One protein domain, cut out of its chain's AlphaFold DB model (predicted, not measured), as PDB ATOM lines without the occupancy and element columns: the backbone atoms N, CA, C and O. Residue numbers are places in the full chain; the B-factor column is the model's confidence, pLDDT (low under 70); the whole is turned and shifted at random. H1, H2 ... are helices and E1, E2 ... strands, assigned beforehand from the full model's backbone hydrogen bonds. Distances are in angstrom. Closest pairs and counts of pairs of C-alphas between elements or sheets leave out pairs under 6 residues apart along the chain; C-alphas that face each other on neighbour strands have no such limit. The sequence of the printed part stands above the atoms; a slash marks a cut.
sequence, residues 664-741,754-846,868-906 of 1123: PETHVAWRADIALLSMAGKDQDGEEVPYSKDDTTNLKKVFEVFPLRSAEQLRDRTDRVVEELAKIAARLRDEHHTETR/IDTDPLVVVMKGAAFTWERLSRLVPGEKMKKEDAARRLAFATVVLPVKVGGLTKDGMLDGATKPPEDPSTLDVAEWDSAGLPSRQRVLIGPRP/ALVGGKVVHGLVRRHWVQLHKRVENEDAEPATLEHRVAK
ATOM      1  N   PRO A 664     -29.290   2.093  10.058       71.75
ATOM      2  CA  PRO A 664     -29.605   1.877   8.656       71.75
ATOM      3  C   PRO A 664     -30.973   1.207   8.513       71.75
ATOM      4  O   PRO A 664     -31.422   0.467   9.394       71.75
ATOM      5  N   GLU A 665     -31.614   1.438   7.374       80.69
ATOM      6  CA  GLU A 665     -32.907   0.843   7.057       80.69
ATOM      7  C   GLU A 665     -32.787  -0.152   5.907       80.69
ATOM      8  O   GLU A 665     -31.919  -0.056   5.033       80.69
ATOM      9  N   THR A 666     -33.679  -1.133   5.915       82.62
ATOM     10  CA  THR A 666     -33.768  -2.193   4.914       82.62
ATOM     11  C   THR A 666     -35.182  -2.205   4.358       82.62
ATOM     12  O   THR A 666     -36.158  -2.071   5.099       82.62
ATOM     13  N   HIS A 667     -35.300  -2.373   3.043       86.69
ATOM     14  CA  HIS A 667     -36.590  -2.568   2.399       86.69
ATOM     15  C   HIS A 667     -36.911  -4.060   2.293       86.69
ATOM     16  O   HIS A 667     -36.022  -4.876   2.053       86.69
ATOM     17  N   VAL A 668     -38.183  -4.422   2.427       92.19
ATOM     18  CA  VAL A 668     -38.680  -5.790   2.234       92.19
ATOM     19  C   VAL A 668     -39.833  -5.760   1.239       92.19
ATOM     20  O   VAL A 668     -40.686  -4.880   1.318       92.19
ATOM     21  N   ALA A 669     -39.852  -6.690   0.287       92.06
ATOM     22  CA  ALA A 669     -40.926  -6.837  -0.692       92.06
ATOM     23  C   ALA A 669     -41.337  -8.304  -0.844       92.06
ATOM     24  O   ALA A 669     -40.537  -9.195  -0.567       92.06
ATOM     25  N   TRP A 670     -42.559  -8.554  -1.319       92.62
ATOM     26  CA  TRP A 670     -43.095  -9.900  -1.534       92.62
ATOM     27  C   TRP A 670     -43.475 -10.088  -2.993       92.62
ATOM     28  O   TRP A 670     -44.171  -9.249  -3.563       92.62
ATOM     29  N   ARG A 671     -43.018 -11.186  -3.597       88.44
ATOM     30  CA  ARG A 671     -43.286 -11.498  -5.001       88.44
ATOM     31  C   ARG A 671     -43.530 -12.987  -5.225       88.44
ATOM     32  O   ARG A 671     -42.835 -13.838  -4.668       88.44
ATOM     33  N   ALA A 672     -44.539 -13.306  -6.030       83.69
ATOM     34  CA  ALA A 672     -44.944 -14.672  -6.342       83.69
ATOM     35  C   ALA A 672     -43.980 -15.336  -7.333       83.69
ATOM     36  O   ALA A 672     -43.688 -16.529  -7.219       83.69
ATOM     37  N   ASP A 673     -43.419 -14.549  -8.253       77.56
ATOM     38  CA  ASP A 673     -42.448 -15.017  -9.240       77.56
ATOM     39  C   ASP A 673     -41.115 -15.459  -8.619       77.56
ATOM     40  O   ASP A 673     -40.443 -16.275  -9.224       77.56
ATOM     41  N   ILE A 674     -40.738 -15.027  -7.408       82.25
ATOM     42  CA  ILE A 674     -39.457 -15.419  -6.785       82.25
ATOM     43  C   ILE A 674     -39.386 -16.920  -6.514       82.25
ATOM     44  O   ILE A 674     -38.350 -17.527  -6.776       82.25
ATOM     45  N   ALA A 675     -40.477 -17.536  -6.047       72.44
ATOM     46  CA  ALA A 675     -40.523 -18.988  -5.869       72.44
ATOM     47  C   ALA A 675     -40.337 -19.702  -7.218       72.44
ATOM     48  O   ALA A 675     -39.506 -20.596  -7.335       72.44
ATOM     49  N   LEU A 676     -41.029 -19.238  -8.261       67.19
ATOM     50  CA  LEU A 676     -40.961 -19.812  -9.609       67.19
ATOM     51  C   LEU A 676     -39.581 -19.617 -10.255       67.19
ATOM     52  O   LEU A 676     -38.997 -20.559 -10.780       67.19
ATOM     53  N   LEU A 677     -39.028 -18.408 -10.158       68.69
ATOM     54  CA  LEU A 677     -37.688 -18.051 -10.618       68.69
ATOM     55  C   LEU A 677     -36.622 -18.842  -9.874       68.69
ATOM     56  O   LEU A 677     -35.601 -19.165 -10.465       68.69
ATOM     57  N   SER A 678     -36.850 -19.167  -8.601       63.50
ATOM     58  CA  SER A 678     -35.937 -20.021  -7.859       63.50
ATOM     59  C   SER A 678     -35.979 -21.466  -8.355       63.50
ATOM     60  O   SER A 678     -34.937 -22.099  -8.329       63.50
ATOM     61  N   MET A 679     -37.117 -21.956  -8.865       56.06
ATOM     62  CA  MET A 679     -37.376 -23.364  -9.215       56.06
ATOM     63  C   MET A 679     -37.268 -23.699 -10.714       56.06
ATOM     64  O   MET A 679     -37.425 -24.860 -11.084       56.06
ATOM     65  N   ALA A 680     -37.028 -22.724 -11.598       50.00
ATOM     66  CA  ALA A 680     -37.060 -22.951 -13.046       50.00
ATOM     67  C   ALA A 680     -35.813 -23.703 -13.578       50.00
ATOM     68  O   ALA A 680     -34.941 -23.131 -14.228       50.00
ATOM     69  N   GLY A 681     -35.764 -25.012 -13.324       48.19
ATOM     70  CA  GLY A 681     -34.849 -25.976 -13.929       48.19
ATOM     71  C   GLY A 681     -35.083 -27.382 -13.375       48.19
ATOM     72  O   GLY A 681     -35.209 -27.547 -12.165       48.19
ATOM     73  N   LYS A 682     -35.133 -28.390 -14.254       43.59
ATOM     74  CA  LYS A 682     -35.131 -29.805 -13.864       43.59
ATOM     75  C   LYS A 682     -33.706 -30.350 -13.890       43.59
ATOM     76  O   LYS A 682     -32.941 -29.970 -14.780       43.59
ATOM     77  N   ASP A 683     -33.327 -31.185 -12.929       47.62
ATOM     78  CA  ASP A 683     -32.092 -31.961 -13.037       47.62
ATOM     79  C   ASP A 683     -32.227 -33.098 -14.063       47.62
ATOM     80  O   ASP A 683     -33.242 -33.253 -14.745       47.62
ATOM     81  N   GLN A 684     -31.150 -33.866 -14.209       41.69
ATOM     82  CA  GLN A 684     -31.062 -35.040 -15.078       41.69
ATOM     83  C   GLN A 684     -32.085 -36.143 -14.742       41.69
ATOM     84  O   GLN A 684     -32.353 -36.976 -15.603       41.69
ATOM     85  N   ASP A 685     -32.704 -36.096 -13.558       45.84
ATOM     86  CA  ASP A 685     -33.752 -37.019 -13.112       45.84
ATOM     87  C   ASP A 685     -35.169 -36.423 -13.267       45.84
ATOM     88  O   ASP A 685     -36.170 -37.079 -12.976       45.84
ATOM     89  N   GLY A 686     -35.285 -35.191 -13.778       44.28
ATOM     90  CA  GLY A 686     -36.561 -34.517 -14.013       44.28
ATOM     91  C   GLY A 686     -37.139 -33.798 -12.789       44.28
ATOM     92  O   GLY A 686     -38.266 -33.295 -12.876       44.28
ATOM     93  N   GLU A 687     -36.398 -33.713 -11.681       46.28
ATOM     94  CA  GLU A 687     -36.828 -33.053 -10.446       46.28
ATOM     95  C   GLU A 687     -36.483 -31.559 -10.456       46.28
ATOM     96  O   GLU A 687     -35.450 -31.139 -10.972       46.28
ATOM     97  N   GLU A 688     -37.363 -30.725  -9.899       46.88
ATOM     98  CA  GLU A 688     -37.182 -29.268  -9.850       46.88
ATOM     99  C   GLU A 688     -36.050 -28.889  -8.877       46.88
ATOM    100  O   GLU A 688     -36.140 -29.154  -7.677       46.88
ATOM    101  N   VAL A 689     -34.986 -28.236  -9.369       48.78
ATOM    102  CA  VAL A 689     -33.810 -27.878  -8.552       48.78
ATOM    103  C   VAL A 689     -33.580 -26.364  -8.513       48.78
ATOM    104  O   VAL A 689     -33.550 -25.722  -9.565       48.78
ATOM    105  N   PRO A 690     -33.303 -25.771  -7.329       51.25
ATOM    106  CA  PRO A 690     -33.123 -24.330  -7.204       51.25
ATOM    107  C   PRO A 690     -31.958 -23.752  -8.030       51.25
ATOM    108  O   PRO A 690     -30.879 -24.352  -8.027       51.25
ATOM    109  N   TYR A 691     -32.115 -22.579  -8.665       53.62
ATOM    110  CA  TYR A 691     -31.039 -21.873  -9.397       53.62
ATOM    111  C   TYR A 691     -29.743 -21.731  -8.576       53.62
ATOM    112  O   TYR A 691     -29.755 -21.525  -7.361       53.62
ATOM    113  N   SER A 692     -28.601 -21.820  -9.266       47.75
ATOM    114  CA  SER A 692     -27.273 -21.563  -8.693       47.75
ATOM    115  C   SER A 692     -27.130 -20.106  -8.226       47.75
ATOM    116  O   SER A 692     -27.666 -19.190  -8.848       47.75
ATOM    117  N   LYS A 693     -26.330 -19.887  -7.172       47.75
ATOM    118  CA  LYS A 693     -25.981 -18.561  -6.634       47.75
ATOM    119  C   LYS A 693     -25.363 -17.619  -7.688       47.75
ATOM    120  O   LYS A 693     -25.455 -16.402  -7.535       47.75
ATOM    121  N   ASP A 694     -24.775 -18.173  -8.748       47.78
ATOM    122  CA  ASP A 694     -23.932 -17.434  -9.694       47.78
ATOM    123  C   ASP A 694     -24.684 -16.863 -10.921       47.78
ATOM    124  O   ASP A 694     -24.154 -15.979 -11.597       47.78
ATOM    125  N   ASP A 695     -25.939 -17.265 -11.194       57.66
ATOM    126  CA  ASP A 695     -26.726 -16.740 -12.333       57.66
ATOM    127  C   ASP A 695     -27.525 -15.471 -11.969       57.66
ATOM    128  O   ASP A 695     -28.754 -15.443 -11.865       57.66
ATOM    129  N   THR A 696     -26.795 -14.376 -11.749       57.53
ATOM    130  CA  THR A 696     -27.359 -13.049 -11.419       57.53
ATOM    131  C   THR A 696     -27.848 -12.266 -12.647       57.53
ATOM    132  O   THR A 696     -28.534 -11.248 -12.514       57.53
ATOM    133  N   THR A 697     -27.542 -12.743 -13.859       54.47
ATOM    134  CA  THR A 697     -27.825 -12.039 -15.121       54.47
ATOM    135  C   THR A 697     -29.320 -12.014 -15.441       54.47
ATOM    136  O   THR A 697     -29.832 -10.993 -15.907       54.47
ATOM    137  N   ASN A 698     -30.038 -13.105 -15.166       62.53
ATOM    138  CA  ASN A 698     -31.481 -13.187 -15.401       62.53
ATOM    139  C   ASN A 698     -32.284 -12.378 -14.377       62.53
ATOM    140  O   ASN A 698     -33.204 -11.662 -14.770       62.53
ATOM    141  N   LEU A 699     -31.874 -12.382 -13.103       67.56
ATOM    142  CA  LEU A 699     -32.461 -11.514 -12.074       67.56
ATOM    143  C   LEU A 699     -32.406 -10.044 -12.486       67.56
ATOM    144  O   LEU A 699     -33.419  -9.350 -12.449       67.56
ATOM    145  N   LYS A 700     -31.233  -9.583 -12.928       64.00
ATOM    146  CA  LYS A 700     -31.057  -8.203 -13.373       64.00
ATOM    147  C   LYS A 700     -32.029  -7.843 -14.499       64.00
ATOM    148  O   LYS A 700     -32.710  -6.834 -14.387       64.00
ATOM    149  N   LYS A 701     -32.161  -8.686 -15.529       62.47
ATOM    150  CA  LYS A 701     -33.114  -8.454 -16.631       62.47
ATOM    151  C   LYS A 701     -34.562  -8.405 -16.143       62.47
ATOM    152  O   LYS A 701     -35.307  -7.528 -16.564       62.47
ATOM    153  N   VAL A 702     -34.959  -9.317 -15.250       68.81
ATOM    154  CA  VAL A 702     -36.321  -9.346 -14.690       68.81
ATOM    155  C   VAL A 702     -36.619  -8.056 -13.928       68.81
ATOM    156  O   VAL A 702     -37.656  -7.447 -14.158       68.81
ATOM    157  N   PHE A 703     -35.710  -7.595 -13.068       71.69
ATOM    158  CA  PHE A 703     -35.918  -6.365 -12.297       71.69
ATOM    159  C   PHE A 703     -35.669  -5.075 -13.098       71.69
ATOM    160  O   PHE A 703     -36.184  -4.032 -12.708       71.69
ATOM    161  N   GLU A 704     -34.936  -5.118 -14.214       62.03
ATOM    162  CA  GLU A 704     -34.843  -4.007 -15.176       62.03
ATOM    163  C   GLU A 704     -36.144  -3.849 -15.976       62.03
ATOM    164  O   GLU A 704     -36.619  -2.731 -16.157       62.03
ATOM    165  N   VAL A 705     -36.742  -4.959 -16.421       59.47
ATOM    166  CA  VAL A 705     -38.010  -4.961 -17.175       59.47
ATOM    167  C   VAL A 705     -39.216  -4.750 -16.254       59.47
ATOM    168  O   VAL A 705     -40.192  -4.107 -16.636       59.47
ATOM    169  N   PHE A 706     -39.159  -5.281 -15.032       68.00
ATOM    170  CA  PHE A 706     -40.251  -5.263 -14.062       68.00
ATOM    171  C   PHE A 706     -39.748  -4.837 -12.664       68.00
ATOM    172  O   PHE A 706     -39.697  -5.646 -11.722       68.00
ATOM    173  N   PRO A 707     -39.369  -3.554 -12.499       69.62
ATOM    174  CA  PRO A 707     -38.783  -3.043 -11.260       69.62
ATOM    175  C   PRO A 707     -39.756  -3.113 -10.083       69.62
ATOM    176  O   PRO A 707     -40.978  -3.137 -10.264       69.62
ATOM    177  N   LEU A 708     -39.216  -3.147  -8.862       72.31
ATOM    178  CA  LEU A 708     -40.024  -3.044  -7.647       72.31
ATOM    179  C   LEU A 708     -40.661  -1.655  -7.560       72.31
ATOM    180  O   LEU A 708     -39.967  -0.639  -7.604       72.31
ATOM    181  N   ARG A 709     -41.976  -1.621  -7.380       69.12
ATOM    182  CA  ARG A 709     -42.731  -0.435  -6.982       69.12
ATOM    183  C   ARG A 709     -42.695  -0.311  -5.470       69.12
ATOM    184  O   ARG A 709     -42.639  -1.306  -4.755       69.12
ATOM    185  N   SER A 710     -42.791   0.905  -4.958       63.09
ATOM    186  CA  SER A 710     -42.905   1.092  -3.512       63.09
ATOM    187  C   SER A 710     -44.208   0.576  -2.920       63.09
ATOM    188  O   SER A 710     -44.188   0.246  -1.741       63.09
ATOM    189  N   ALA A 711     -45.258   0.375  -3.724       72.38
ATOM    190  CA  ALA A 711     -46.454  -0.335  -3.281       72.38
ATOM    191  C   ALA A 711     -46.106  -1.759  -2.804       72.38
ATOM    192  O   ALA A 711     -46.687  -2.255  -1.845       72.38
ATOM    193  N   GLU A 712     -45.093  -2.381  -3.422       82.88
ATOM    194  CA  GLU A 712     -44.571  -3.702  -3.056       82.88
ATOM    195  C   GLU A 712     -43.639  -3.652  -1.836       82.88
ATOM    196  O   GLU A 712     -43.361  -4.693  -1.243       82.88
ATOM    197  N   GLN A 713     -43.118  -2.472  -1.482       82.62
ATOM    198  CA  GLN A 713     -42.030  -2.316  -0.522       82.62
ATOM    199  C   GLN A 713     -42.514  -1.792   0.827       82.62
ATOM    200  O   GLN A 713     -43.225  -0.792   0.938       82.62
ATOM    201  N   LEU A 714     -42.011  -2.436   1.865       88.94
ATOM    202  CA  LEU A 714     -41.989  -1.978   3.241       88.94
ATOM    203  C   LEU A 714     -40.576  -1.494   3.575       88.94
ATOM    204  O   LEU A 714     -39.613  -2.062   3.068       88.94
ATOM    205  N   ARG A 715     -40.437  -0.465   4.415       83.00
ATOM    206  CA  ARG A 715     -39.147   0.040   4.918       83.00
ATOM    207  C   ARG A 715     -39.135  -0.071   6.434       83.00
ATOM    208  O   ARG A 715     -40.094   0.347   7.064       83.00
ATOM    209  N   ASP A 716     -38.078  -0.616   7.014       82.88
ATOM    210  CA  ASP A 716     -37.946  -0.713   8.469       82.88
ATOM    211  C   ASP A 716     -36.469  -0.659   8.875       82.88
ATOM    212  O   ASP A 716     -35.578  -0.801   8.029       82.88
ATOM    213  N   ARG A 717     -36.196  -0.460  10.165       83.38
ATOM    214  CA  ARG A 717     -34.835  -0.495  10.696       83.38
ATOM    215  C   ARG A 717     -34.209  -1.845  10.402       83.38
ATOM    216  O   ARG A 717     -34.813  -2.893  10.640       83.38
ATOM    217  N   THR A 718     -32.974  -1.827   9.921       83.12
ATOM    218  CA  THR A 718     -32.263  -3.038   9.516       83.12
ATOM    219  C   THR A 718     -32.183  -4.061  10.647       83.12
ATOM    220  O   THR A 718     -32.314  -5.255  10.391       83.12
ATOM    221  N   ASP A 719     -32.012  -3.633  11.898       84.06
ATOM    222  CA  ASP A 719     -31.970  -4.549  13.039       84.06
ATOM    223  C   ASP A 719     -33.319  -5.235  13.305       84.06
ATOM    224  O   ASP A 719     -33.335  -6.448  13.517       84.06
ATOM    225  N   ARG A 720     -34.438  -4.506  13.201       85.69
ATOM    226  CA  ARG A 720     -35.790  -5.081  13.268       85.69
ATOM    227  C   ARG A 720     -36.050  -6.024  12.096       85.69
ATOM    228  O   ARG A 720     -36.529  -7.130  12.313       85.69
ATOM    229  N   VAL A 721     -35.663  -5.660  10.869       90.00
ATOM    230  CA  VAL A 721     -35.778  -6.566   9.708       90.00
ATOM    231  C   VAL A 721     -35.007  -7.863   9.948       90.00
ATOM    232  O   VAL A 721     -35.547  -8.939   9.715       90.00
ATOM    233  N   VAL A 722     -33.775  -7.790  10.460       91.44
ATOM    234  CA  VAL A 722     -32.982  -8.981  10.809       91.44
ATOM    235  C   VAL A 722     -33.709  -9.855  11.839       91.44
ATOM    236  O   VAL A 722     -33.733 -11.076  11.684       91.44
ATOM    237  N   GLU A 723     -34.312  -9.257  12.870       90.44
ATOM    238  CA  GLU A 723     -35.095  -9.981  13.881       90.44
ATOM    239  C   GLU A 723     -36.343 -10.651  13.293       90.44
ATOM    240  O   GLU A 723     -36.579 -11.835  13.538       90.44
ATOM    241  N   GLU A 724     -37.124  -9.934  12.487       93.56
ATOM    242  CA  GLU A 724     -38.343 -10.472  11.882       93.56
ATOM    243  C   GLU A 724     -38.035 -11.562  10.847       93.56
ATOM    244  O   GLU A 724     -38.671 -12.615  10.855       93.56
ATOM    245  N   LEU A 725     -36.997 -11.393  10.018       94.25
ATOM    246  CA  LEU A 725     -36.528 -12.447   9.113       94.25
ATOM    247  C   LEU A 725     -36.054 -13.687   9.887       94.25
ATOM    248  O   LEU A 725     -36.279 -14.813   9.438       94.25
ATOM    249  N   ALA A 726     -35.431 -13.510  11.059       91.62
ATOM    250  CA  ALA A 726     -35.021 -14.625  11.911       91.62
ATOM    251  C   ALA A 726     -36.230 -15.394  12.463       91.62
ATOM    252  O   ALA A 726     -36.198 -16.626  12.500       91.62
ATOM    253  N   LYS A 727     -37.309 -14.690  12.833       92.25
ATOM    254  CA  LYS A 727     -38.584 -15.308  13.234       92.25
ATOM    255  C   LYS A 727     -39.227 -16.080  12.080       92.25
ATOM    256  O   LYS A 727     -39.659 -17.208  12.303       92.25
ATOM    257  N   ILE A 728     -39.220 -15.538  10.856       92.50
ATOM    258  CA  ILE A 728     -39.700 -16.263   9.660       92.50
ATOM    259  C   ILE A 728     -38.887 -17.546   9.464       92.50
ATOM    260  O   ILE A 728     -39.459 -18.627   9.349       92.50
ATOM    261  N   ALA A 729     -37.552 -17.449   9.486       89.81
ATOM    262  CA  ALA A 729     -36.673 -18.603   9.317       89.81
ATOM    263  C   ALA A 729     -36.878 -19.666  10.412       89.81
ATOM    264  O   ALA A 729     -36.808 -20.859  10.131       89.81
ATOM    265  N   ALA A 730     -37.125 -19.256  11.660       88.00
ATOM    266  CA  ALA A 730     -37.439 -20.178  12.750       88.00
ATOM    267  C   ALA A 730     -38.799 -20.862  12.548       88.00
ATOM    268  O   ALA A 730     -38.872 -22.084  12.629       88.00
ATOM    269  N   ARG A 731     -39.842 -20.098  12.199       89.88
ATOM    270  CA  ARG A 731     -41.190 -20.630  11.959       89.88
ATOM    271  C   ARG A 731     -41.209 -21.679  10.846       89.88
ATOM    272  O   ARG A 731     -41.797 -22.738  11.039       89.88
ATOM    273  N   LEU A 732     -40.529 -21.418   9.727       85.44
ATOM    274  CA  LEU A 732     -40.440 -22.367   8.607       85.44
ATOM    275  C   LEU A 732     -39.718 -23.670   8.997       85.44
ATOM    276  O   LEU A 732     -40.103 -24.748   8.548       85.44
ATOM    277  N   ARG A 733     -38.705 -23.599   9.875       81.50
ATOM    278  CA  ARG A 733     -38.052 -24.798  10.430       81.50
ATOM    279  C   ARG A 733     -38.982 -25.586  11.357       81.50
ATOM    280  O   ARG A 733     -39.050 -26.810  11.248       81.50
ATOM    281  N   ASP A 734     -39.697 -24.906  12.250       78.88
ATOM    282  CA  ASP A 734     -40.577 -25.544  13.237       78.88
ATOM    283  C   ASP A 734     -41.788 -26.228  12.581       78.88
ATOM    284  O   ASP A 734     -42.116 -27.369  12.923       78.88
ATOM    285  N   GLU A 735     -42.419 -25.570  11.601       73.38
ATOM    286  CA  GLU A 735     -43.535 -26.126  10.819       73.38
ATOM    287  C   GLU A 735     -43.108 -27.443  10.141       73.38
ATOM    288  O   GLU A 735     -43.777 -28.472  10.293       73.38
ATOM    289  N   HIS A 736     -41.915 -27.472   9.541       67.50
ATOM    290  CA  HIS A 736     -41.359 -28.677   8.926       67.50
ATOM    291  C   HIS A 736     -41.077 -29.812   9.919       67.50
ATOM    292  O   HIS A 736     -41.370 -30.975   9.623       67.50
ATOM    293  N   HIS A 737     -40.553 -29.505  11.113       61.84
ATOM    294  CA  HIS A 737     -40.323 -30.503  12.166       61.84
ATOM    295  C   HIS A 737     -41.625 -31.130  12.689       61.84
ATOM    296  O   HIS A 737     -41.645 -32.308  13.055       61.84
ATOM    297  N   THR A 738     -42.729 -30.374  12.728       59.41
ATOM    298  CA  THR A 738     -44.037 -30.921  13.128       59.41
ATOM    299  C   THR A 738     -44.672 -31.821  12.068       59.41
ATOM    300  O   THR A 738     -45.338 -32.798  12.421       59.41
ATOM    301  N   GLU A 739     -44.431 -31.548  10.786       53.78
ATOM    302  CA  GLU A 739     -44.978 -32.312   9.658       53.78
ATOM    303  C   GLU A 739     -44.208 -33.610   9.379       53.78
ATOM    304  O   GLU A 739     -44.821 -34.664   9.206       53.78
ATOM    305  N   THR A 740     -42.870 -33.584   9.456       53.00
ATOM    306  CA  THR A 740     -42.021 -34.795   9.365       53.00
ATOM    307  C   THR A 740     -42.299 -35.804  10.481       53.00
ATOM    308  O   THR A 740     -42.056 -36.996  10.325       53.00
ATOM    309  N   ARG A 741     -42.878 -35.368  11.607       53.56
ATOM    310  CA  ARG A 741     -43.322 -36.264  12.685       53.56
ATOM    311  C   ARG A 741     -44.640 -36.991  12.377       53.56
ATOM    312  O   ARG A 741     -44.963 -37.948  13.078       53.56
ATOM    313  N   ILE A 754     -36.817 -27.207   0.014       49.91
ATOM    314  CA  ILE A 754     -36.921 -25.874  -0.606       49.91
ATOM    315  C   ILE A 754     -37.814 -24.935   0.227       49.91
ATOM    316  O   ILE A 754     -37.560 -23.732   0.251       49.91
ATOM    317  N   ASP A 755     -38.779 -25.476   0.981       58.38
ATOM    318  CA  ASP A 755     -39.710 -24.691   1.813       58.38
ATOM    319  C   ASP A 755     -39.153 -24.325   3.204       58.38
ATOM    320  O   ASP A 755     -39.595 -23.349   3.809       58.38
ATOM    321  N   THR A 756     -38.153 -25.051   3.718       66.88
ATOM    322  CA  THR A 756     -37.593 -24.799   5.065       66.88
ATOM    323  C   THR A 756     -36.576 -23.666   5.118       66.88
ATOM    324  O   THR A 756     -36.406 -23.029   6.160       66.88
ATOM    325  N   ASP A 757     -35.888 -23.412   4.004       77.12
ATOM    326  CA  ASP A 757     -34.898 -22.345   3.867       77.12
ATOM    327  C   ASP A 757     -34.929 -21.752   2.447       77.12
ATOM    328  O   ASP A 757     -34.070 -22.074   1.612       77.12
ATOM    329  N   PRO A 758     -35.938 -20.912   2.151       81.75
ATOM    330  CA  PRO A 758     -36.210 -20.435   0.804       81.75
ATOM    331  C   PRO A 758     -35.093 -19.535   0.263       81.75
ATOM    332  O   PRO A 758     -34.407 -18.818   1.005       81.75
ATOM    333  N   LEU A 759     -34.938 -19.546  -1.065       82.50
ATOM    334  CA  LEU A 759     -34.126 -18.558  -1.769       82.50
ATOM    335  C   LEU A 759     -34.854 -17.212  -1.813       82.50
ATOM    336  O   LEU A 759     -36.044 -17.128  -2.113       82.50
ATOM    337  N   VAL A 760     -34.100 -16.156  -1.542       88.00
ATOM    338  CA  VAL A 760     -34.548 -14.766  -1.565       88.00
ATOM    339  C   VAL A 760     -33.603 -13.947  -2.437       88.00
ATOM    340  O   VAL A 760     -32.441 -14.317  -2.643       88.00
ATOM    341  N   VAL A 761     -34.084 -12.812  -2.937       87.19
ATOM    342  CA  VAL A 761     -33.246 -11.869  -3.687       87.19
ATOM    343  C   VAL A 761     -32.831 -10.733  -2.765       87.19
ATOM    344  O   VAL A 761     -33.674 -10.112  -2.123       87.19
ATOM    345  N   VAL A 762     -31.536 -10.436  -2.719       84.44
ATOM    346  CA  VAL A 762     -30.992  -9.253  -2.044       84.44
ATOM    347  C   VAL A 762     -30.507  -8.274  -3.104       84.44
ATOM    348  O   VAL A 762     -29.682  -8.621  -3.952       84.44
ATOM    349  N   MET A 763     -31.024  -7.051  -3.046       77.94
ATOM    350  CA  MET A 763     -30.651  -5.944  -3.919       77.94
ATOM    351  C   MET A 763     -29.882  -4.897  -3.117       77.94
ATOM    352  O   MET A 763     -30.349  -4.473  -2.061       77.94
ATOM    353  N   LYS A 764     -28.722  -4.453  -3.611       67.12
ATOM    354  CA  LYS A 764     -27.947  -3.360  -3.000       67.12
ATOM    355  C   LYS A 764     -27.364  -2.467  -4.091       67.12
ATOM    356  O   LYS A 764     -26.500  -2.896  -4.858       67.12
ATOM    357  N   GLY A 765     -27.872  -1.240  -4.205       60.84
ATOM    358  CA  GLY A 765     -27.587  -0.371  -5.348       60.84
ATOM    359  C   GLY A 765     -28.053  -1.007  -6.665       60.84
ATOM    360  O   GLY A 765     -29.221  -1.354  -6.810       60.84
ATOM    361  N   ALA A 766     -27.137  -1.185  -7.621       52.19
ATOM    362  CA  ALA A 766     -27.411  -1.844  -8.905       52.19
ATOM    363  C   ALA A 766     -27.153  -3.370  -8.900       52.19
ATOM    364  O   ALA A 766     -27.291  -4.014  -9.942       52.19
ATOM    365  N   ALA A 767     -26.730  -3.941  -7.766       58.44
ATOM    366  CA  ALA A 767     -26.385  -5.354  -7.648       58.44
ATOM    367  C   ALA A 767     -27.589  -6.201  -7.206       58.44
ATOM    368  O   ALA A 767     -28.319  -5.813  -6.293       58.44
ATOM    369  N   PHE A 768     -27.740  -7.380  -7.820       70.00
ATOM    370  CA  PHE A 768     -28.768  -8.381  -7.521       70.00
ATOM    371  C   PHE A 768     -28.092  -9.703  -7.168       70.00
ATOM    372  O   PHE A 768     -27.255 -10.178  -7.933       70.00
ATOM    373  N   THR A 769     -28.449 -10.306  -6.034       72.38
ATOM    374  CA  THR A 769     -27.866 -11.584  -5.595       72.38
ATOM    375  C   THR A 769     -28.918 -12.523  -5.027       72.38
ATOM    376  O   THR A 769     -29.771 -12.088  -4.253       72.38
ATOM    377  N   TRP A 770     -28.812 -13.811  -5.354       78.06
ATOM    378  CA  TRP A 770     -29.535 -14.876  -4.663       78.06
ATOM    379  C   TRP A 770     -28.888 -15.182  -3.311       78.06
ATOM    380  O   TRP A 770     -27.671 -15.367  -3.215       78.06
ATOM    381  N   GLU A 771     -29.699 -15.295  -2.264       81.19
ATOM    382  CA  GLU A 771     -29.263 -15.740  -0.941       81.19
ATOM    383  C   GLU A 771     -30.296 -16.678  -0.312       81.19
ATOM    384  O   GLU A 771     -31.471 -16.649  -0.660       81.19
ATOM    385  N   ARG A 772     -29.856 -17.527   0.621       84.25
ATOM    386  CA  ARG A 772     -30.775 -18.314   1.459       84.25
ATOM    387  C   ARG A 772     -31.191 -17.492   2.669       84.25
ATOM    388  O   ARG A 772     -30.329 -16.838   3.263       84.25
ATOM    389  N   LEU A 773     -32.468 -17.556   3.048       86.75
ATOM    390  CA  LEU A 773     -33.012 -16.794   4.174       86.75
ATOM    391  C   LEU A 773     -32.210 -17.031   5.467       86.75
ATOM    392  O   LEU A 773     -31.835 -16.074   6.144       86.75
ATOM    393  N   SER A 774     -31.836 -18.280   5.756       84.31
ATOM    394  CA  SER A 774     -31.023 -18.661   6.920       84.31
ATOM    395  C   SER A 774     -29.643 -17.993   6.977       84.31
ATOM    396  O   SER A 774     -29.082 -17.832   8.058       84.31
ATOM    397  N   ARG A 775     -29.082 -17.579   5.831       83.81
ATOM    398  CA  ARG A 775     -27.767 -16.919   5.730       83.81
ATOM    399  C   ARG A 775     -27.837 -15.400   5.867       83.81
ATOM    400  O   ARG A 775     -26.791 -14.747   5.867       83.81
ATOM    401  N   LEU A 776     -29.042 -14.837   5.907       85.75
ATOM    402  CA  LEU A 776     -29.273 -13.408   6.117       85.75
ATOM    403  C   LEU A 776     -29.551 -13.068   7.582       85.75
ATOM    404  O   LEU A 776     -29.543 -11.893   7.940       85.75
ATOM    405  N   VAL A 777     -29.785 -14.081   8.415       88.50
ATOM    406  CA  VAL A 777     -30.177 -13.938   9.818       88.50
ATOM    407  C   VAL A 777     -29.073 -14.454  10.750       88.50
ATOM    408  O   VAL A 777     -28.209 -15.219  10.310       88.50
ATOM    409  N   PRO A 778     -29.061 -14.049  12.033       85.81
ATOM    410  CA  PRO A 778     -28.052 -14.503  12.980       85.81
ATOM    411  C   PRO A 778     -28.145 -16.020  13.183       85.81
ATOM    412  O   PRO A 778     -29.234 -16.591  13.240       85.81
ATOM    413  N   GLY A 779     -26.992 -16.671  13.321       80.38
ATOM    414  CA  GLY A 779     -26.879 -18.117  13.524       80.38
ATOM    415  C   GLY A 779     -25.542 -18.469  14.174       80.38
ATOM    416  O   GLY A 779     -24.788 -17.574  14.543       80.38
ATOM    417  N   GLU A 780     -25.195 -19.757  14.274       69.75
ATOM    418  CA  GLU A 780     -23.980 -20.205  14.990       69.75
ATOM    419  C   GLU A 780     -22.678 -19.533  14.514       69.75
ATOM    420  O   GLU A 780     -21.753 -19.338  15.297       69.75
ATOM    421  N   LYS A 781     -22.604 -19.165  13.227       69.56
ATOM    422  CA  LYS A 781     -21.415 -18.571  12.592       69.56
ATOM    423  C   LYS A 781     -21.518 -17.064  12.329       69.56
ATOM    424  O   LYS A 781     -20.521 -16.472  11.927       69.56
ATOM    425  N   MET A 782     -22.692 -16.452  12.493       77.00
ATOM    426  CA  MET A 782     -22.946 -15.059  12.099       77.00
ATOM    427  C   MET A 782     -23.546 -14.274  13.260       77.00
ATOM    428  O   MET A 782     -24.624 -14.610  13.751       77.00
ATOM    429  N   LYS A 783     -22.855 -13.206  13.674       81.44
ATOM    430  CA  LYS A 783     -23.333 -12.305  14.725       81.44
ATOM    431  C   LYS A 783     -24.441 -11.388  14.206       81.44
ATOM    432  O   LYS A 783     -24.556 -11.143  13.004       81.44
ATOM    433  N   LYS A 784     -25.236 -10.845  15.132       80.25
ATOM    434  CA  LYS A 784     -26.350  -9.939  14.820       80.25
ATOM    435  C   LYS A 784     -25.876  -8.678  14.094       80.25
ATOM    436  O   LYS A 784     -26.511  -8.254  13.133       80.25
ATOM    437  N   GLU A 785     -24.733  -8.125  14.494       76.44
ATOM    438  CA  GLU A 785     -24.162  -6.927  13.875       76.44
ATOM    439  C   GLU A 785     -23.722  -7.182  12.427       76.44
ATOM    440  O   GLU A 785     -23.875  -6.310  11.573       76.44
ATOM    441  N   ASP A 786     -23.212  -8.378  12.122       77.19
ATOM    442  CA  ASP A 786     -22.774  -8.739  10.770       77.19
ATOM    443  C   ASP A 786     -23.967  -8.947   9.828       77.19
ATOM    444  O   ASP A 786     -23.935  -8.505   8.677       77.19
ATOM    445  N   ALA A 787     -25.041  -9.574  10.324       82.19
ATOM    446  CA  ALA A 787     -26.306  -9.693   9.598       82.19
ATOM    447  C   ALA A 787     -26.895  -8.305   9.291       82.19
ATOM    448  O   ALA A 787     -27.262  -8.025   8.147       82.19
ATOM    449  N   ALA A 788     -26.879  -7.396  10.274       81.12
ATOM    450  CA  ALA A 788     -27.332  -6.023  10.087       81.12
ATOM    451  C   ALA A 788     -26.482  -5.266   9.051       81.12
ATOM    452  O   ALA A 788     -27.022  -4.709   8.103       81.12
ATOM    453  N   ARG A 789     -25.144  -5.311   9.127       76.44
ATOM    454  CA  ARG A 789     -24.277  -4.671   8.111       76.44
ATOM    455  C   ARG A 789     -24.529  -5.195   6.699       76.44
ATOM    456  O   ARG A 789     -24.421  -4.446   5.725       76.44
ATOM    457  N   ARG A 790     -24.851  -6.485   6.572       80.38
ATOM    458  CA  ARG A 790     -25.147  -7.115   5.284       80.38
ATOM    459  C   ARG A 790     -26.444  -6.585   4.671       80.38
ATOM    460  O   ARG A 790     -26.464  -6.343   3.466       80.38
ATOM    461  N   LEU A 791     -27.480  -6.385   5.486       84.25
ATOM    462  CA  LEU A 791     -28.796  -5.906   5.047       84.25
ATOM    463  C   LEU A 791     -28.951  -4.379   5.061       84.25
ATOM    464  O   LEU A 791     -29.915  -3.872   4.486       84.25
ATOM    465  N   ALA A 792     -28.013  -3.643   5.655       76.56
ATOM    466  CA  ALA A 792     -28.027  -2.184   5.683       76.56
ATOM    467  C   ALA A 792     -28.170  -1.600   4.266       76.56
ATOM    468  O   ALA A 792     -27.349  -1.903   3.385       76.56
ATOM    469  N   PHE A 793     -29.217  -0.786   4.071       74.19
ATOM    470  CA  PHE A 793     -29.614  -0.152   2.807       74.19
ATOM    471  C   PHE A 793     -29.925  -1.126   1.657       74.19
ATOM    472  O   PHE A 793     -29.915  -0.743   0.488       74.19
ATOM    473  N   ALA A 794     -30.180  -2.398   1.967       80.75
ATOM    474  CA  ALA A 794     -30.576  -3.394   0.982       80.75
ATOM    475  C   ALA A 794     -32.103  -3.448   0.808       80.75
ATOM    476  O   ALA A 794     -32.862  -3.026   1.682       80.75
ATOM    477  N   THR A 795     -32.543  -4.045  -0.297       85.94
ATOM    478  CA  THR A 795     -33.916  -4.527  -0.478       85.94
ATOM    479  C   THR A 795     -33.912  -6.049  -0.500       85.94
ATOM    480  O   THR A 795     -33.206  -6.651  -1.309       85.94
ATOM    481  N   VAL A 796     -34.692  -6.677   0.375       92.12
ATOM    482  CA  VAL A 796     -34.886  -8.129   0.435       92.12
ATOM    483  C   VAL A 796     -36.227  -8.468  -0.209       92.12
ATOM    484  O   VAL A 796     -37.270  -8.017   0.253       92.12
ATOM    485  N   VAL A 797     -36.214  -9.259  -1.280       92.75
ATOM    486  CA  VAL A 797     -37.432  -9.727  -1.953       92.75
ATOM    487  C   VAL A 797     -37.707 -11.165  -1.533       92.75
ATOM    488  O   VAL A 797     -36.940 -12.079  -1.848       92.75
ATOM    489  N   LEU A 798     -38.799 -11.338  -0.798       93.19
ATOM    490  CA  LEU A 798     -39.274 -12.592  -0.243       93.19
ATOM    491  C   LEU A 798     -40.297 -13.257  -1.185       93.19
ATOM    492  O   LEU A 798     -41.122 -12.567  -1.790       93.19
ATOM    493  N   PRO A 799     -40.308 -14.596  -1.289       90.88
ATOM    494  CA  PRO A 799     -41.419 -15.318  -1.897       90.88
ATOM    495  C   PRO A 799     -42.719 -15.103  -1.111       90.88
ATOM    496  O   PRO A 799     -42.710 -15.147   0.114       90.88
ATOM    497  N   VAL A 800     -43.870 -14.971  -1.775       89.81
ATOM    498  CA  VAL A 800     -45.156 -14.783  -1.062       89.81
ATOM    499  C   VAL A 800     -45.489 -15.894  -0.057       89.81
ATOM    500  O   VAL A 800     -46.093 -15.637   0.981       89.81
ATOM    501  N   LYS A 801     -45.047 -17.129  -0.322       86.31
ATOM    502  CA  LYS A 801     -45.321 -18.294   0.532       86.31
ATOM    503  C   LYS A 801     -44.732 -18.170   1.941       86.31
ATOM    504  O   LYS A 801     -45.221 -18.831   2.849       86.31
ATOM    505  N   VAL A 802     -43.717 -17.323   2.152       89.56
ATOM    506  CA  VAL A 802     -43.089 -17.209   3.477       89.56
ATOM    507  C   VAL A 802     -43.928 -16.412   4.473       89.56
ATOM    508  O   VAL A 802     -43.665 -16.507   5.667       89.56
ATOM    509  N   GLY A 803     -44.937 -15.651   4.036       90.12
ATOM    510  CA  GLY A 803     -45.724 -14.781   4.916       90.12
ATOM    511  C   GLY A 803     -44.899 -13.634   5.512       90.12
ATOM    512  O   GLY A 803     -44.037 -13.063   4.845       90.12
ATOM    513  N   GLY A 804     -45.165 -13.288   6.772       90.12
ATOM    514  CA  GLY A 804     -44.429 -12.246   7.492       90.12
ATOM    515  C   GLY A 804     -44.996 -10.826   7.371       90.12
ATOM    516  O   GLY A 804     -44.367  -9.888   7.852       90.12
ATOM    517  N   LEU A 805     -46.157 -10.645   6.732       91.75
ATOM    518  CA  LEU A 805     -46.818  -9.346   6.574       91.75
ATOM    519  C   LEU A 805     -48.202  -9.362   7.234       91.75
ATOM    520  O   LEU A 805     -49.035 -10.204   6.899       91.75
ATOM    521  N   THR A 806     -48.456  -8.424   8.147       86.25
ATOM    522  CA  THR A 806     -49.763  -8.272   8.803       86.25
ATOM    523  C   THR A 806     -50.816  -7.698   7.849       86.25
ATOM    524  O   THR A 806     -50.490  -7.079   6.837       86.25
ATOM    525  N   LYS A 807     -52.107  -7.830   8.198       81.50
ATOM    526  CA  LYS A 807     -53.220  -7.232   7.427       81.50
ATOM    527  C   LYS A 807     -53.131  -5.707   7.302       81.50
ATOM    528  O   LYS A 807     -53.657  -5.147   6.349       81.50
ATOM    529  N   ASP A 808     -52.485  -5.045   8.260       75.44
ATOM    530  CA  ASP A 808     -52.273  -3.595   8.251       75.44
ATOM    531  C   ASP A 808     -50.936  -3.204   7.590       75.44
ATOM    532  O   ASP A 808     -50.524  -2.048   7.654       75.44
ATOM    533  N   GLY A 809     -50.255  -4.161   6.945       85.56
ATOM    534  CA  GLY A 809     -49.079  -3.922   6.114       85.56
ATOM    535  C   GLY A 809     -47.772  -3.765   6.881       85.56
ATOM    536  O   GLY A 809     -46.851  -3.164   6.339       85.56
ATOM    537  N   MET A 810     -47.662  -4.267   8.116       87.19
ATOM    538  CA  MET A 810     -46.422  -4.230   8.907       87.19
ATOM    539  C   MET A 810     -45.667  -5.563   8.850       87.19
ATOM    540  O   MET A 810     -46.272  -6.624   8.709       87.19
ATOM    541  N   LEU A 811     -44.341  -5.513   9.003       90.06
ATOM    542  CA  LEU A 811     -43.490  -6.701   9.071       90.06
ATOM    543  C   LEU A 811     -43.598  -7.345  10.461       90.06
ATOM    544  O   LEU A 811     -43.266  -6.708  11.469       90.06
ATOM    545  N   ASP A 812     -44.032  -8.601  10.485       88.31
ATOM    546  CA  ASP A 812     -44.096  -9.461  11.668       88.31
ATOM    547  C   ASP A 812     -43.827 -10.910  11.253       88.31
ATOM    548  O   ASP A 812     -44.665 -11.568  10.637       88.31
ATOM    549  N   GLY A 813     -42.659 -11.432  11.614       87.00
ATOM    550  CA  GLY A 813     -42.223 -12.767  11.229       87.00
ATOM    551  C   GLY A 813     -43.046 -13.909  11.828       87.00
ATOM    552  O   GLY A 813     -42.976 -15.036  11.326       87.00
ATOM    553  N   ALA A 814     -43.862 -13.638  12.855       86.06
ATOM    554  CA  ALA A 814     -44.821 -14.604  13.388       86.06
ATOM    555  C   ALA A 814     -46.076 -14.746  12.509       86.06
ATOM    556  O   ALA A 814     -46.775 -15.761  12.593       86.06
ATOM    557  N   THR A 815     -46.359 -13.767  11.644       89.50
ATOM    558  CA  THR A 815     -47.543 -13.778  10.784       89.50
ATOM    559  C   THR A 815     -47.413 -14.827   9.674       89.50
ATOM    560  O   THR A 815     -46.472 -14.824   8.873       89.50
ATOM    561  N   LYS A 816     -48.388 -15.740   9.621       88.69
ATOM    562  CA  LYS A 816     -48.518 -16.766   8.574       88.69
ATOM    563  C   LYS A 816     -48.987 -16.149   7.249       88.69
ATOM    564  O   LYS A 816     -49.648 -15.110   7.279       88.69
ATOM    565  N   PRO A 817     -48.666 -16.761   6.094       86.56
ATOM    566  CA  PRO A 817     -49.238 -16.323   4.825       86.56
ATOM    567  C   PRO A 817     -50.779 -16.436   4.851       86.56
ATOM    568  O   PRO A 817     -51.311 -17.305   5.549       86.56
ATOM    569  N   PRO A 818     -51.499 -15.566   4.119       85.81
ATOM    570  CA  PRO A 818     -52.949 -15.686   3.948       85.81
ATOM    571  C   PRO A 818     -53.324 -16.981   3.207       85.81
ATOM    572  O   PRO A 818     -52.460 -17.617   2.604       85.81
ATOM    573  N   GLU A 819     -54.612 -17.354   3.232       83.00
ATOM    574  CA  GLU A 819     -55.124 -18.559   2.545       83.00
ATOM    575  C   GLU A 819     -54.733 -18.600   1.064       83.00
ATOM    576  O   GLU A 819     -54.348 -19.652   0.558       83.00
ATOM    577  N   ASP A 820     -54.768 -17.442   0.401       82.31
ATOM    578  CA  ASP A 820     -54.170 -17.231  -0.912       82.31
ATOM    579  C   ASP A 820     -52.919 -16.339  -0.788       82.31
ATOM    580  O   ASP A 820     -53.039 -15.106  -0.753       82.31
ATOM    581  N   PRO A 821     -51.702 -16.923  -0.746       83.81
ATOM    582  CA  PRO A 821     -50.456 -16.168  -0.657       83.81
ATOM    583  C   PRO A 821     -50.247 -15.186  -1.814       83.81
ATOM    584  O   PRO A 821     -49.532 -14.201  -1.641       83.81
ATOM    585  N   SER A 822     -50.859 -15.409  -2.985       80.06
ATOM    586  CA  SER A 822     -50.681 -14.525  -4.144       80.06
ATOM    587  C   SER A 822     -51.181 -13.100  -3.881       80.06
ATOM    588  O   SER A 822     -50.648 -12.156  -4.455       80.06
ATOM    589  N   THR A 823     -52.099 -12.922  -2.924       83.94
ATOM    590  CA  THR A 823     -52.581 -11.610  -2.458       83.94
ATOM    591  C   THR A 823     -51.487 -10.726  -1.848       83.94
ATOM    592  O   THR A 823     -51.636  -9.504  -1.791       83.94
ATOM    593  N   LEU A 824     -50.362 -11.309  -1.414       86.69
ATOM    594  CA  LEU A 824     -49.198 -10.547  -0.965       86.69
ATOM    595  C   LEU A 824     -48.425  -9.922  -2.134       86.69
ATOM    596  O   LEU A 824     -47.693  -8.959  -1.912       86.69
ATOM    597  N   ASP A 825     -48.575 -10.425  -3.360       88.69
ATOM    598  CA  ASP A 825     -47.958  -9.839  -4.546       88.69
ATOM    599  C   ASP A 825     -48.860  -8.755  -5.146       88.69
ATOM    600  O   ASP A 825     -49.803  -9.008  -5.894       88.69
ATOM    601  N   VAL A 826     -48.539  -7.509  -4.815       85.06
ATOM    602  CA  VAL A 826     -49.281  -6.323  -5.265       85.06
ATOM    603  C   VAL A 826     -48.649  -5.667  -6.492       85.06
ATOM    604  O   VAL A 826     -49.017  -4.557  -6.867       85.06
ATOM    605  N   ALA A 827     -47.676  -6.320  -7.135       79.75
ATOM    606  CA  ALA A 827     -46.882  -5.677  -8.170       79.75
ATOM    607  C   ALA A 827     -47.705  -5.316  -9.413       79.75
ATOM    608  O   ALA A 827     -47.337  -4.384 -10.124       79.75
ATOM    609  N   GLU A 828     -48.787  -6.034  -9.697       77.44
ATOM    610  CA  GLU A 828     -49.596  -5.876 -10.915       77.44
ATOM    611  C   GLU A 828     -50.548  -4.669 -10.863       77.44
ATOM    612  O   GLU A 828     -50.963  -4.140 -11.899       77.44
ATOM    613  N   TRP A 829     -50.814  -4.171  -9.656       72.25
ATOM    614  CA  TRP A 829     -51.752  -3.088  -9.388       72.25
ATOM    615  C   TRP A 829     -51.027  -1.739  -9.321       72.25
ATOM    616  O   TRP A 829     -49.871  -1.643  -8.892       72.25
ATOM    617  N   ASP A 830     -51.670  -0.686  -9.810       62.22
ATOM    618  CA  ASP A 830     -51.261   0.694  -9.555       62.22
ATOM    619  C   ASP A 830     -51.898   1.249  -8.269       62.22
ATOM    620  O   ASP A 830     -52.664   0.576  -7.580       62.22
ATOM    621  N   SER A 831     -51.578   2.502  -7.941       51.56
ATOM    622  CA  SER A 831     -52.101   3.202  -6.763       51.56
ATOM    623  C   SER A 831     -53.616   3.451  -6.798       51.56
ATOM    624  O   SER A 831     -54.184   3.841  -5.785       51.56
ATOM    625  N   ALA A 832     -54.273   3.282  -7.951       51.91
ATOM    626  CA  ALA A 832     -55.727   3.360  -8.079       51.91
ATOM    627  C   ALA A 832     -56.396   1.981  -7.916       51.91
ATOM    628  O   ALA A 832     -57.616   1.871  -8.031       51.91
ATOM    629  N   GLY A 833     -55.614   0.928  -7.651       60.22
ATOM    630  CA  GLY A 833     -56.106  -0.444  -7.594       60.22
ATOM    631  C   GLY A 833     -56.456  -1.001  -8.974       60.22
ATOM    632  O   GLY A 833     -57.208  -1.974  -9.062       60.22
ATOM    633  N   LEU A 834     -55.934  -0.398 -10.049       61.59
ATOM    634  CA  LEU A 834     -56.126  -0.867 -11.413       61.59
ATOM    635  C   LEU A 834     -54.921  -1.701 -11.881       61.59
ATOM    636  O   LEU A 834     -53.765  -1.406 -11.563       61.59
ATOM    637  N   PRO A 835     -55.165  -2.770 -12.648       64.81
ATOM    638  CA  PRO A 835     -54.114  -3.594 -13.227       64.81
ATOM    639  C   PRO A 835     -53.380  -2.819 -14.328       64.81
ATOM    640  O   PRO A 835     -53.918  -2.567 -15.402       64.81
ATOM    641  N   SER A 836     -52.129  -2.448 -14.058       64.94
ATOM    642  CA  SER A 836     -51.298  -1.627 -14.960       64.94
ATOM    643  C   SER A 836     -50.179  -2.420 -15.633       64.94
ATOM    644  O   SER A 836     -49.618  -1.988 -16.642       64.94
ATOM    645  N   ARG A 837     -49.841  -3.588 -15.082       71.25
ATOM    646  CA  ARG A 837     -48.851  -4.519 -15.628       71.25
ATOM    647  C   ARG A 837     -49.147  -5.942 -15.165       71.25
ATOM    648  O   ARG A 837     -49.796  -6.121 -14.146       71.25
ATOM    649  N   GLN A 838     -48.651  -6.937 -15.885       77.38
ATOM    650  CA  GLN A 838     -48.864  -8.350 -15.576       77.38
ATOM    651  C   GLN A 838     -47.597  -9.159 -15.851       77.38
ATOM    652  O   GLN A 838     -46.914  -8.911 -16.851       77.38
ATOM    653  N   ARG A 839     -47.316 -10.142 -14.991       81.06
ATOM    654  CA  ARG A 839     -46.329 -11.202 -15.235       81.06
ATOM    655  C   ARG A 839     -47.056 -12.507 -15.520       81.06
ATOM    656  O   ARG A 839     -47.874 -12.954 -14.726       81.06
ATOM    657  N   VAL A 840     -46.732 -13.138 -16.638       72.25
ATOM    658  CA  VAL A 840     -47.308 -14.424 -17.031       72.25
ATOM    659  C   VAL A 840     -46.171 -15.398 -17.282       72.25
ATOM    660  O   VAL A 840     -45.319 -15.153 -18.133       72.25
ATOM    661  N   LEU A 841     -46.148 -16.508 -16.550       67.56
ATOM    662  CA  LEU A 841     -45.273 -17.619 -16.897       67.56
ATOM    663  C   LEU A 841     -45.933 -18.401 -18.031       67.56
ATOM    664  O   LEU A 841     -47.069 -18.851 -17.896       67.56
ATOM    665  N   ILE A 842     -45.231 -18.544 -19.147       63.62
ATOM    666  CA  ILE A 842     -45.721 -19.284 -20.306       63.62
ATOM    667  C   ILE A 842     -44.854 -20.527 -20.477       63.62
ATOM    668  O   ILE A 842     -43.631 -20.474 -20.307       63.62
ATOM    669  N   GLY A 843     -45.518 -21.648 -20.785       53.38
ATOM    670  CA  GLY A 843     -44.873 -22.903 -21.165       53.38
ATOM    671  C   GLY A 843     -43.997 -22.761 -22.420       53.38
ATOM    672  O   GLY A 843     -43.903 -21.669 -22.992       53.38
ATOM    673  N   PRO A 844     -43.347 -23.846 -22.864       45.28
ATOM    674  CA  PRO A 844     -42.428 -23.792 -23.988       45.28
ATOM    675  C   PRO A 844     -43.148 -23.245 -25.216       45.28
ATOM    676  O   PRO A 844     -44.218 -23.718 -25.599       45.28
ATOM    677  N   ARG A 845     -42.544 -22.249 -25.859       42.78
ATOM    678  CA  ARG A 845     -42.770 -22.057 -27.290       42.78
ATOM    679  C   ARG A 845     -41.833 -23.016 -28.021       42.78
ATOM    680  O   ARG A 845     -40.721 -23.218 -27.528       42.78
ATOM    681  N   PRO A 846     -42.260 -23.601 -29.154       32.84
ATOM    682  CA  PRO A 846     -41.393 -24.460 -29.942       32.84
ATOM    683  C   PRO A 846     -40.081 -23.729 -30.209       32.84
ATOM    684  O   PRO A 846     -40.083 -22.538 -30.547       32.84
ATOM    685  N   ALA A 868     -56.658 -10.350 -20.430       55.44
ATOM    686  CA  ALA A 868     -55.612 -10.528 -19.426       55.44
ATOM    687  C   ALA A 868     -56.252 -10.834 -18.063       55.44
ATOM    688  O   ALA A 868     -57.202 -10.172 -17.673       55.44
ATOM    689  N   LEU A 869     -55.768 -11.845 -17.342       54.84
ATOM    690  CA  LEU A 869     -56.283 -12.217 -16.017       54.84
ATOM    691  C   LEU A 869     -55.325 -11.749 -14.916       54.84
ATOM    692  O   LEU A 869     -54.324 -12.411 -14.660       54.84
ATOM    693  N   VAL A 870     -55.631 -10.630 -14.258       57.16
ATOM    694  CA  VAL A 870     -54.849 -10.101 -13.122       57.16
ATOM    695  C   VAL A 870     -55.631 -10.342 -11.836       57.16
ATOM    696  O   VAL A 870     -56.769  -9.890 -11.708       57.16
ATOM    697  N   GLY A 871     -55.062 -11.120 -10.906       54.78
ATOM    698  CA  GLY A 871     -55.735 -11.511  -9.657       54.78
ATOM    699  C   GLY A 871     -57.126 -12.135  -9.864       54.78
ATOM    700  O   GLY A 871     -58.060 -11.822  -9.133       54.78
ATOM    701  N   GLY A 872     -57.299 -12.935 -10.924       51.78
ATOM    702  CA  GLY A 872     -58.576 -13.577 -11.273       51.78
ATOM    703  C   GLY A 872     -59.612 -12.675 -11.964       51.78
ATOM    704  O   GLY A 872     -60.679 -13.163 -12.334       51.78
ATOM    705  N   LYS A 873     -59.323 -11.384 -12.188       49.50
ATOM    706  CA  LYS A 873     -60.198 -10.458 -12.927       49.50
ATOM    707  C   LYS A 873     -59.744 -10.314 -14.375       49.50
ATOM    708  O   LYS A 873     -58.551 -10.196 -14.639       49.50
ATOM    709  N   VAL A 874     -60.699 -10.292 -15.306       55.12
ATOM    710  CA  VAL A 874     -60.433  -9.995 -16.719       55.12
ATOM    711  C   VAL A 874     -60.166  -8.501 -16.883       55.12
ATOM    712  O   VAL A 874     -60.960  -7.667 -16.456       55.12
ATOM    713  N   VAL A 875     -59.050  -8.186 -17.523       57.56
ATOM    714  CA  VAL A 875     -58.527  -6.848 -17.763       57.56
ATOM    715  C   VAL A 875     -58.394  -6.639 -19.262       57.56
ATOM    716  O   VAL A 875     -57.919  -7.518 -19.986       57.56
ATOM    717  N   HIS A 876     -58.790  -5.456 -19.716       56.72
ATOM    718  CA  HIS A 876     -58.653  -5.014 -21.099       56.72
ATOM    719  C   HIS A 876     -57.535  -3.966 -21.207       56.72
ATOM    720  O   HIS A 876     -57.312  -3.198 -20.278       56.72
ATOM    721  N   GLY A 877     -56.827  -3.921 -22.340       56.81
ATOM    722  CA  GLY A 877     -55.863  -2.849 -22.638       56.81
ATOM    723  C   GLY A 877     -54.418  -3.061 -22.162       56.81
ATOM    724  O   GLY A 877     -53.583  -2.179 -22.376       56.81
ATOM    725  N   LEU A 878     -54.086  -4.215 -21.570       61.53
ATOM    726  CA  LEU A 878     -52.691  -4.623 -21.368       61.53
ATOM    727  C   LEU A 878     -52.139  -5.215 -22.668       61.53
ATOM    728  O   LEU A 878     -52.712  -6.148 -23.224       61.53
ATOM    729  N   VAL A 879     -51.008  -4.693 -23.134       59.34
ATOM    730  CA  VAL A 879     -50.313  -5.184 -24.325       59.34
ATOM    731  C   VAL A 879     -49.050  -5.937 -23.931       59.34
ATOM    732  O   VAL A 879     -48.327  -5.549 -23.007       59.34
ATOM    733  N   ARG A 880     -48.778  -7.031 -24.642       58.75
ATOM    734  CA  ARG A 880     -47.537  -7.801 -24.524       58.75
ATOM    735  C   ARG A 880     -46.352  -6.918 -24.916       58.75
ATOM    736  O   ARG A 880     -46.405  -6.276 -25.960       58.75
ATOM    737  N   ARG A 881     -45.299  -6.862 -24.090       60.88
ATOM    738  CA  ARG A 881     -44.136  -5.993 -24.369       60.88
ATOM    739  C   ARG A 881     -42.784  -6.665 -24.251       60.88
ATOM    740  O   ARG A 881     -41.925  -6.418 -25.087       60.88
ATOM    741  N   HIS A 882     -42.574  -7.481 -23.226       57.31
ATOM    742  CA  HIS A 882     -41.263  -8.073 -22.981       57.31
ATOM    743  C   HIS A 882     -41.399  -9.535 -22.594       57.31
ATOM    744  O   HIS A 882     -42.388  -9.946 -21.999       57.31
ATOM    745  N   TRP A 883     -40.365 -10.307 -22.880       63.06
ATOM    746  CA  TRP A 883     -40.225 -11.674 -22.406       63.06
ATOM    747  C   TRP A 883     -38.788 -11.914 -21.954       63.06
ATOM    748  O   TRP A 883     -37.839 -11.396 -22.546       63.06
ATOM    749  N   VAL A 884     -38.630 -12.654 -20.863       58.66
ATOM    750  CA  VAL A 884     -37.331 -13.076 -20.346       58.66
ATOM    751  C   VAL A 884     -37.306 -14.593 -20.397       58.66
ATOM    752  O   VAL A 884     -38.051 -15.260 -19.681       58.66
ATOM    753  N   GLN A 885     -36.463 -15.133 -21.276       62.50
ATOM    754  CA  GLN A 885     -36.212 -16.566 -21.335       62.50
ATOM    755  C   GLN A 885     -35.375 -16.965 -20.119       62.50
ATOM    756  O   GLN A 885     -34.304 -16.396 -19.885       62.50
ATOM    757  N   LEU A 886     -35.870 -17.924 -19.343       61.38
ATOM    758  CA  LEU A 886     -35.167 -18.457 -18.183       61.38
ATOM    759  C   LEU A 886     -34.152 -19.502 -18.684       61.38
ATOM    760  O   LEU A 886     -34.479 -20.328 -19.537       61.38
ATOM    761  N   HIS A 887     -32.888 -19.403 -18.256       51.47
ATOM    762  CA  HIS A 887     -31.816 -20.253 -18.785       51.47
ATOM    763  C   HIS A 887     -31.932 -21.706 -18.303       51.47
ATOM    764  O   HIS A 887     -32.302 -21.993 -17.171       51.47
ATOM    765  N   LYS A 888     -31.573 -22.635 -19.190       47.81
ATOM    766  CA  LYS A 888     -31.561 -24.079 -18.950       47.81
ATOM    767  C   LYS A 888     -30.326 -24.456 -18.120       47.81
ATOM    768  O   LYS A 888     -29.234 -23.975 -18.414       47.81
ATOM    769  N   ARG A 889     -30.482 -25.286 -17.079       44.41
ATOM    770  CA  ARG A 889     -29.382 -25.617 -16.147       44.41
ATOM    771  C   ARG A 889     -28.513 -26.809 -16.574       44.41
ATOM    772  O   ARG A 889     -27.432 -26.972 -16.021       44.41
ATOM    773  N   VAL A 890     -28.935 -27.641 -17.523       40.94
ATOM    774  CA  VAL A 890     -28.251 -28.917 -17.802       40.94
ATOM    775  C   VAL A 890     -27.745 -28.952 -19.243       40.94
ATOM    776  O   VAL A 890     -28.457 -28.509 -20.143       40.94
ATOM    777  N   GLU A 891     -26.578 -29.568 -19.465       42.41
ATOM    778  CA  GLU A 891     -26.115 -30.127 -20.757       42.41
ATOM    779  C   GLU A 891     -27.056 -31.235 -21.292       42.41
ATOM    780  O   GLU A 891     -26.647 -32.117 -22.034       42.41
ATOM    781  N   ASN A 892     -28.323 -31.237 -20.878       42.78
ATOM    782  CA  ASN A 892     -29.331 -32.173 -21.327       42.78
ATOM    783  C   ASN A 892     -30.172 -31.431 -22.360       42.78
ATOM    784  O   ASN A 892     -30.988 -30.583 -21.994       42.78
ATOM    785  N   GLU A 893     -29.924 -31.685 -23.643       48.62
ATOM    786  CA  GLU A 893     -30.530 -30.983 -24.784       48.62
ATOM    787  C   GLU A 893     -32.072 -31.028 -24.788       48.62
ATOM    788  O   GLU A 893     -32.698 -30.163 -25.397       48.62
ATOM    789  N   ASP A 894     -32.691 -31.847 -23.929       46.28
ATOM    790  CA  ASP A 894     -34.135 -32.118 -23.903       46.28
ATOM    791  C   ASP A 894     -34.985 -31.311 -22.893       46.28
ATOM    792  O   ASP A 894     -36.202 -31.252 -23.039       46.28
ATOM    793  N   ALA A 895     -34.419 -30.646 -21.868       46.47
ATOM    794  CA  ALA A 895     -35.255 -29.866 -20.926       46.47
ATOM    795  C   ALA A 895     -35.818 -28.557 -21.542       46.47
ATOM    796  O   ALA A 895     -35.084 -27.730 -22.084       46.47
ATOM    797  N   GLU A 896     -37.126 -28.332 -21.457       53.19
ATOM    798  CA  GLU A 896     -37.780 -27.207 -22.139       53.19
ATOM    799  C   GLU A 896     -37.587 -25.860 -21.395       53.19
ATOM    800  O   GLU A 896     -37.761 -25.800 -20.174       53.19
ATOM    801  N   PRO A 897     -37.228 -24.751 -22.080       53.16
ATOM    802  CA  PRO A 897     -37.021 -23.454 -21.435       53.16
ATOM    803  C   PRO A 897     -38.350 -22.764 -21.088       53.16
ATOM    804  O   PRO A 897     -39.188 -22.514 -21.955       53.16
ATOM    805  N   ALA A 898     -38.518 -22.376 -19.822       58.03
ATOM    806  CA  ALA A 898     -39.640 -21.549 -19.381       58.03
ATOM    807  C   ALA A 898     -39.436 -20.072 -19.769       58.03
ATOM    808  O   ALA A 898     -38.311 -19.562 -19.771       58.03
ATOM    809  N   THR A 899     -40.526 -19.361 -20.075       65.25
ATOM    810  CA  THR A 899     -40.474 -17.938 -20.446       65.25
ATOM    811  C   THR A 899     -41.381 -17.105 -19.552       65.25
ATOM    812  O   THR A 899     -42.566 -17.398 -19.410       65.25
ATOM    813  N   LEU A 900     -40.828 -16.036 -18.976       67.94
ATOM    814  CA  LEU A 900     -41.603 -15.042 -18.240       67.94
ATOM    815  C   LEU A 900     -42.009 -13.907 -19.187       67.94
ATOM    816  O   LEU A 900     -41.155 -13.161 -19.666       67.94
ATOM    817  N   GLU A 901     -43.301 -13.781 -19.467       72.12
ATOM    818  CA  GLU A 901     -43.896 -12.719 -20.276       72.12
ATOM    819  C   GLU A 901     -44.355 -11.547 -19.398       72.12
ATOM    820  O   GLU A 901     -45.007 -11.730 -18.372       72.12
ATOM    821  N   HIS A 902     -44.049 -10.328 -19.832       69.12
ATOM    822  CA  HIS A 902     -44.463  -9.081 -19.205       69.12
ATOM    823  C   HIS A 902     -45.413  -8.312 -20.127       69.12
ATOM    824  O   HIS A 902     -45.087  -8.010 -21.285       69.12
ATOM    825  N   ARG A 903     -46.574  -7.942 -19.583       71.88
ATOM    826  CA  ARG A 903     -47.595  -7.116 -20.242       71.88
ATOM    827  C   ARG A 903     -47.765  -5.806 -19.479       71.88
ATOM    828  O   ARG A 903     -47.654  -5.805 -18.256       71.88
ATOM    829  N   VAL A 904     -48.031  -4.698 -20.167       63.97
ATOM    830  CA  VAL A 904     -48.218  -3.362 -19.555       63.97
ATOM    831  C   VAL A 904     -49.337  -2.597 -20.256       63.97
ATOM    832  O   VAL A 904     -49.644  -2.879 -21.416       63.97
ATOM    833  N   ALA A 905     -49.951  -1.638 -19.565       58.34
ATOM    834  CA  ALA A 905     -51.026  -0.818 -20.121       58.34
ATOM    835  C   ALA A 905     -50.589  -0.046 -21.380       58.34
ATOM    836  O   ALA A 905     -49.464   0.459 -21.481       58.34
ATOM    837  N   LYS A 906     -51.497   0.042 -22.362       47.16
ATOM    838  CA  LYS A 906     -51.308   0.825 -23.591       47.16
ATOM    839  C   LYS A 906     -51.056   2.300 -23.230       47.16
ATOM    840  O   LYS A 906     -51.812   2.877 -22.458       47.16
TER     841      LYS A 906
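Overview. This is residues 664 to 741, 754 to 846 and 868 to 906 of the 1123 residues of the protein "Type I-U CRISPR-associated helicase/endonuclease Cas3" of Phycisphaerales bacterium (UniProt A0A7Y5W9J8). Helices H1 and H2 lie between a strongly twisted five-strand sheet and a smaller sheet of three strands, E6, E10 and E9, while H3 and H4 meet at the opposite end of the model from the small sheet. The short hairpin E7 and E8 sits beside the small sheet near E6. The printed part has 210 residues, with five named helices and ten named strands in the order E1 H1 H2 E2 H3 E3 E4 H4 E5 H5 E6 E7 E8 E9 E10. The large sheet runs E2 E1 E5 E3 E4 and is mixed, the other two are antiparallel, and the class is mixed, helices and strands. The whole is compact, with a radius of gyration of the C-alphas of 17.6 A and spans of 49 by 46 by 38 A.

Arrangement. E1, residues 665 to 671, is parallel to E5, residues 795 to 799, with N 669 and O 796 2.9 A apart, within hydrogen-bond range. E1 is antiparallel to E2, residues 713 to 717, with N 668 and O 714 at 2.8 A. E3, residues 759 to 764, is antiparallel to E5, N 763 to O 795 2.8 A, and forms a hairpin with E4, residues 767 to 772, N 760 to O 771 2.8 A. H1, residues 673 to 679, and H2, residues 696 to 705, are on the same face of this sheet, two layers with helices on one face, at heights of 7.3 A and 9.2 A over the sheet. H2 is over E4, their closest C-alphas being those of Thr 696 and Thr 769, 6.0 A. H2 is also over E9, residues 878 to 885, along it at 9 degrees on the local plane. E10, residues 899 to 905, forms a hairpin with E9, N 884 to O 900 2.8 A, and is antiparallel to E6, residues 837 to 842, N 840 to O 901 2.8 A. E7, residues 868 to 870, and E8, residues 873 to 875, form a hairpin, N 870 to O 873 3.0 A; the closest C-alphas of E6 and E7 are those of Gln 838 and Val 870, 6.7 A. H3, residues 718 to 740, touches H4, residues 784 to 791, with residues 718 to 722 alone, about perpendicular at 79 degrees, the closest C-alphas being those of Asp 719 and Ala 788, 5.7 A. H3, H4 and H5, residues 821 to 824, only graze the large sheet. E4, H4 and E5 make a split strand-helix-strand unit, with E3 between the two strands and a right-handed crossover. In H1, H2, H3 and H4 every O i to N i+4 pair is within hydrogen-bond range; H5 is too short for one.

Along the chain. E1 begins at C-alpha 665 (-32.907, 0.843, 7.057) and is 20.1 A long. H3, the longest helix, measures 33.2 A and ends at C-alpha 740 (-42.021, -34.795, 9.365). E9, 20.4 A, bends by 50 degrees at residue 881. E10, 20.1 A, ends at C-alpha 905 (-51.026, -0.818, -20.121).

Size, cuts and confidence. The C-alphas farthest apart are those of Arg 741 and Lys 906, 52.5 A. Residues 742 to 753 and 847 to 867 are not printed, with gaps of 18.0 A and 22.5 A between the C-alphas across the cuts. The links H1 to H2, E4 to H4, E5 to H5, H5 to E6 and E9 to E10 are long. The mean pLDDT of the printed part is 70.8; 98 residues are under 70, among them 676 to 702 and 868 to 900.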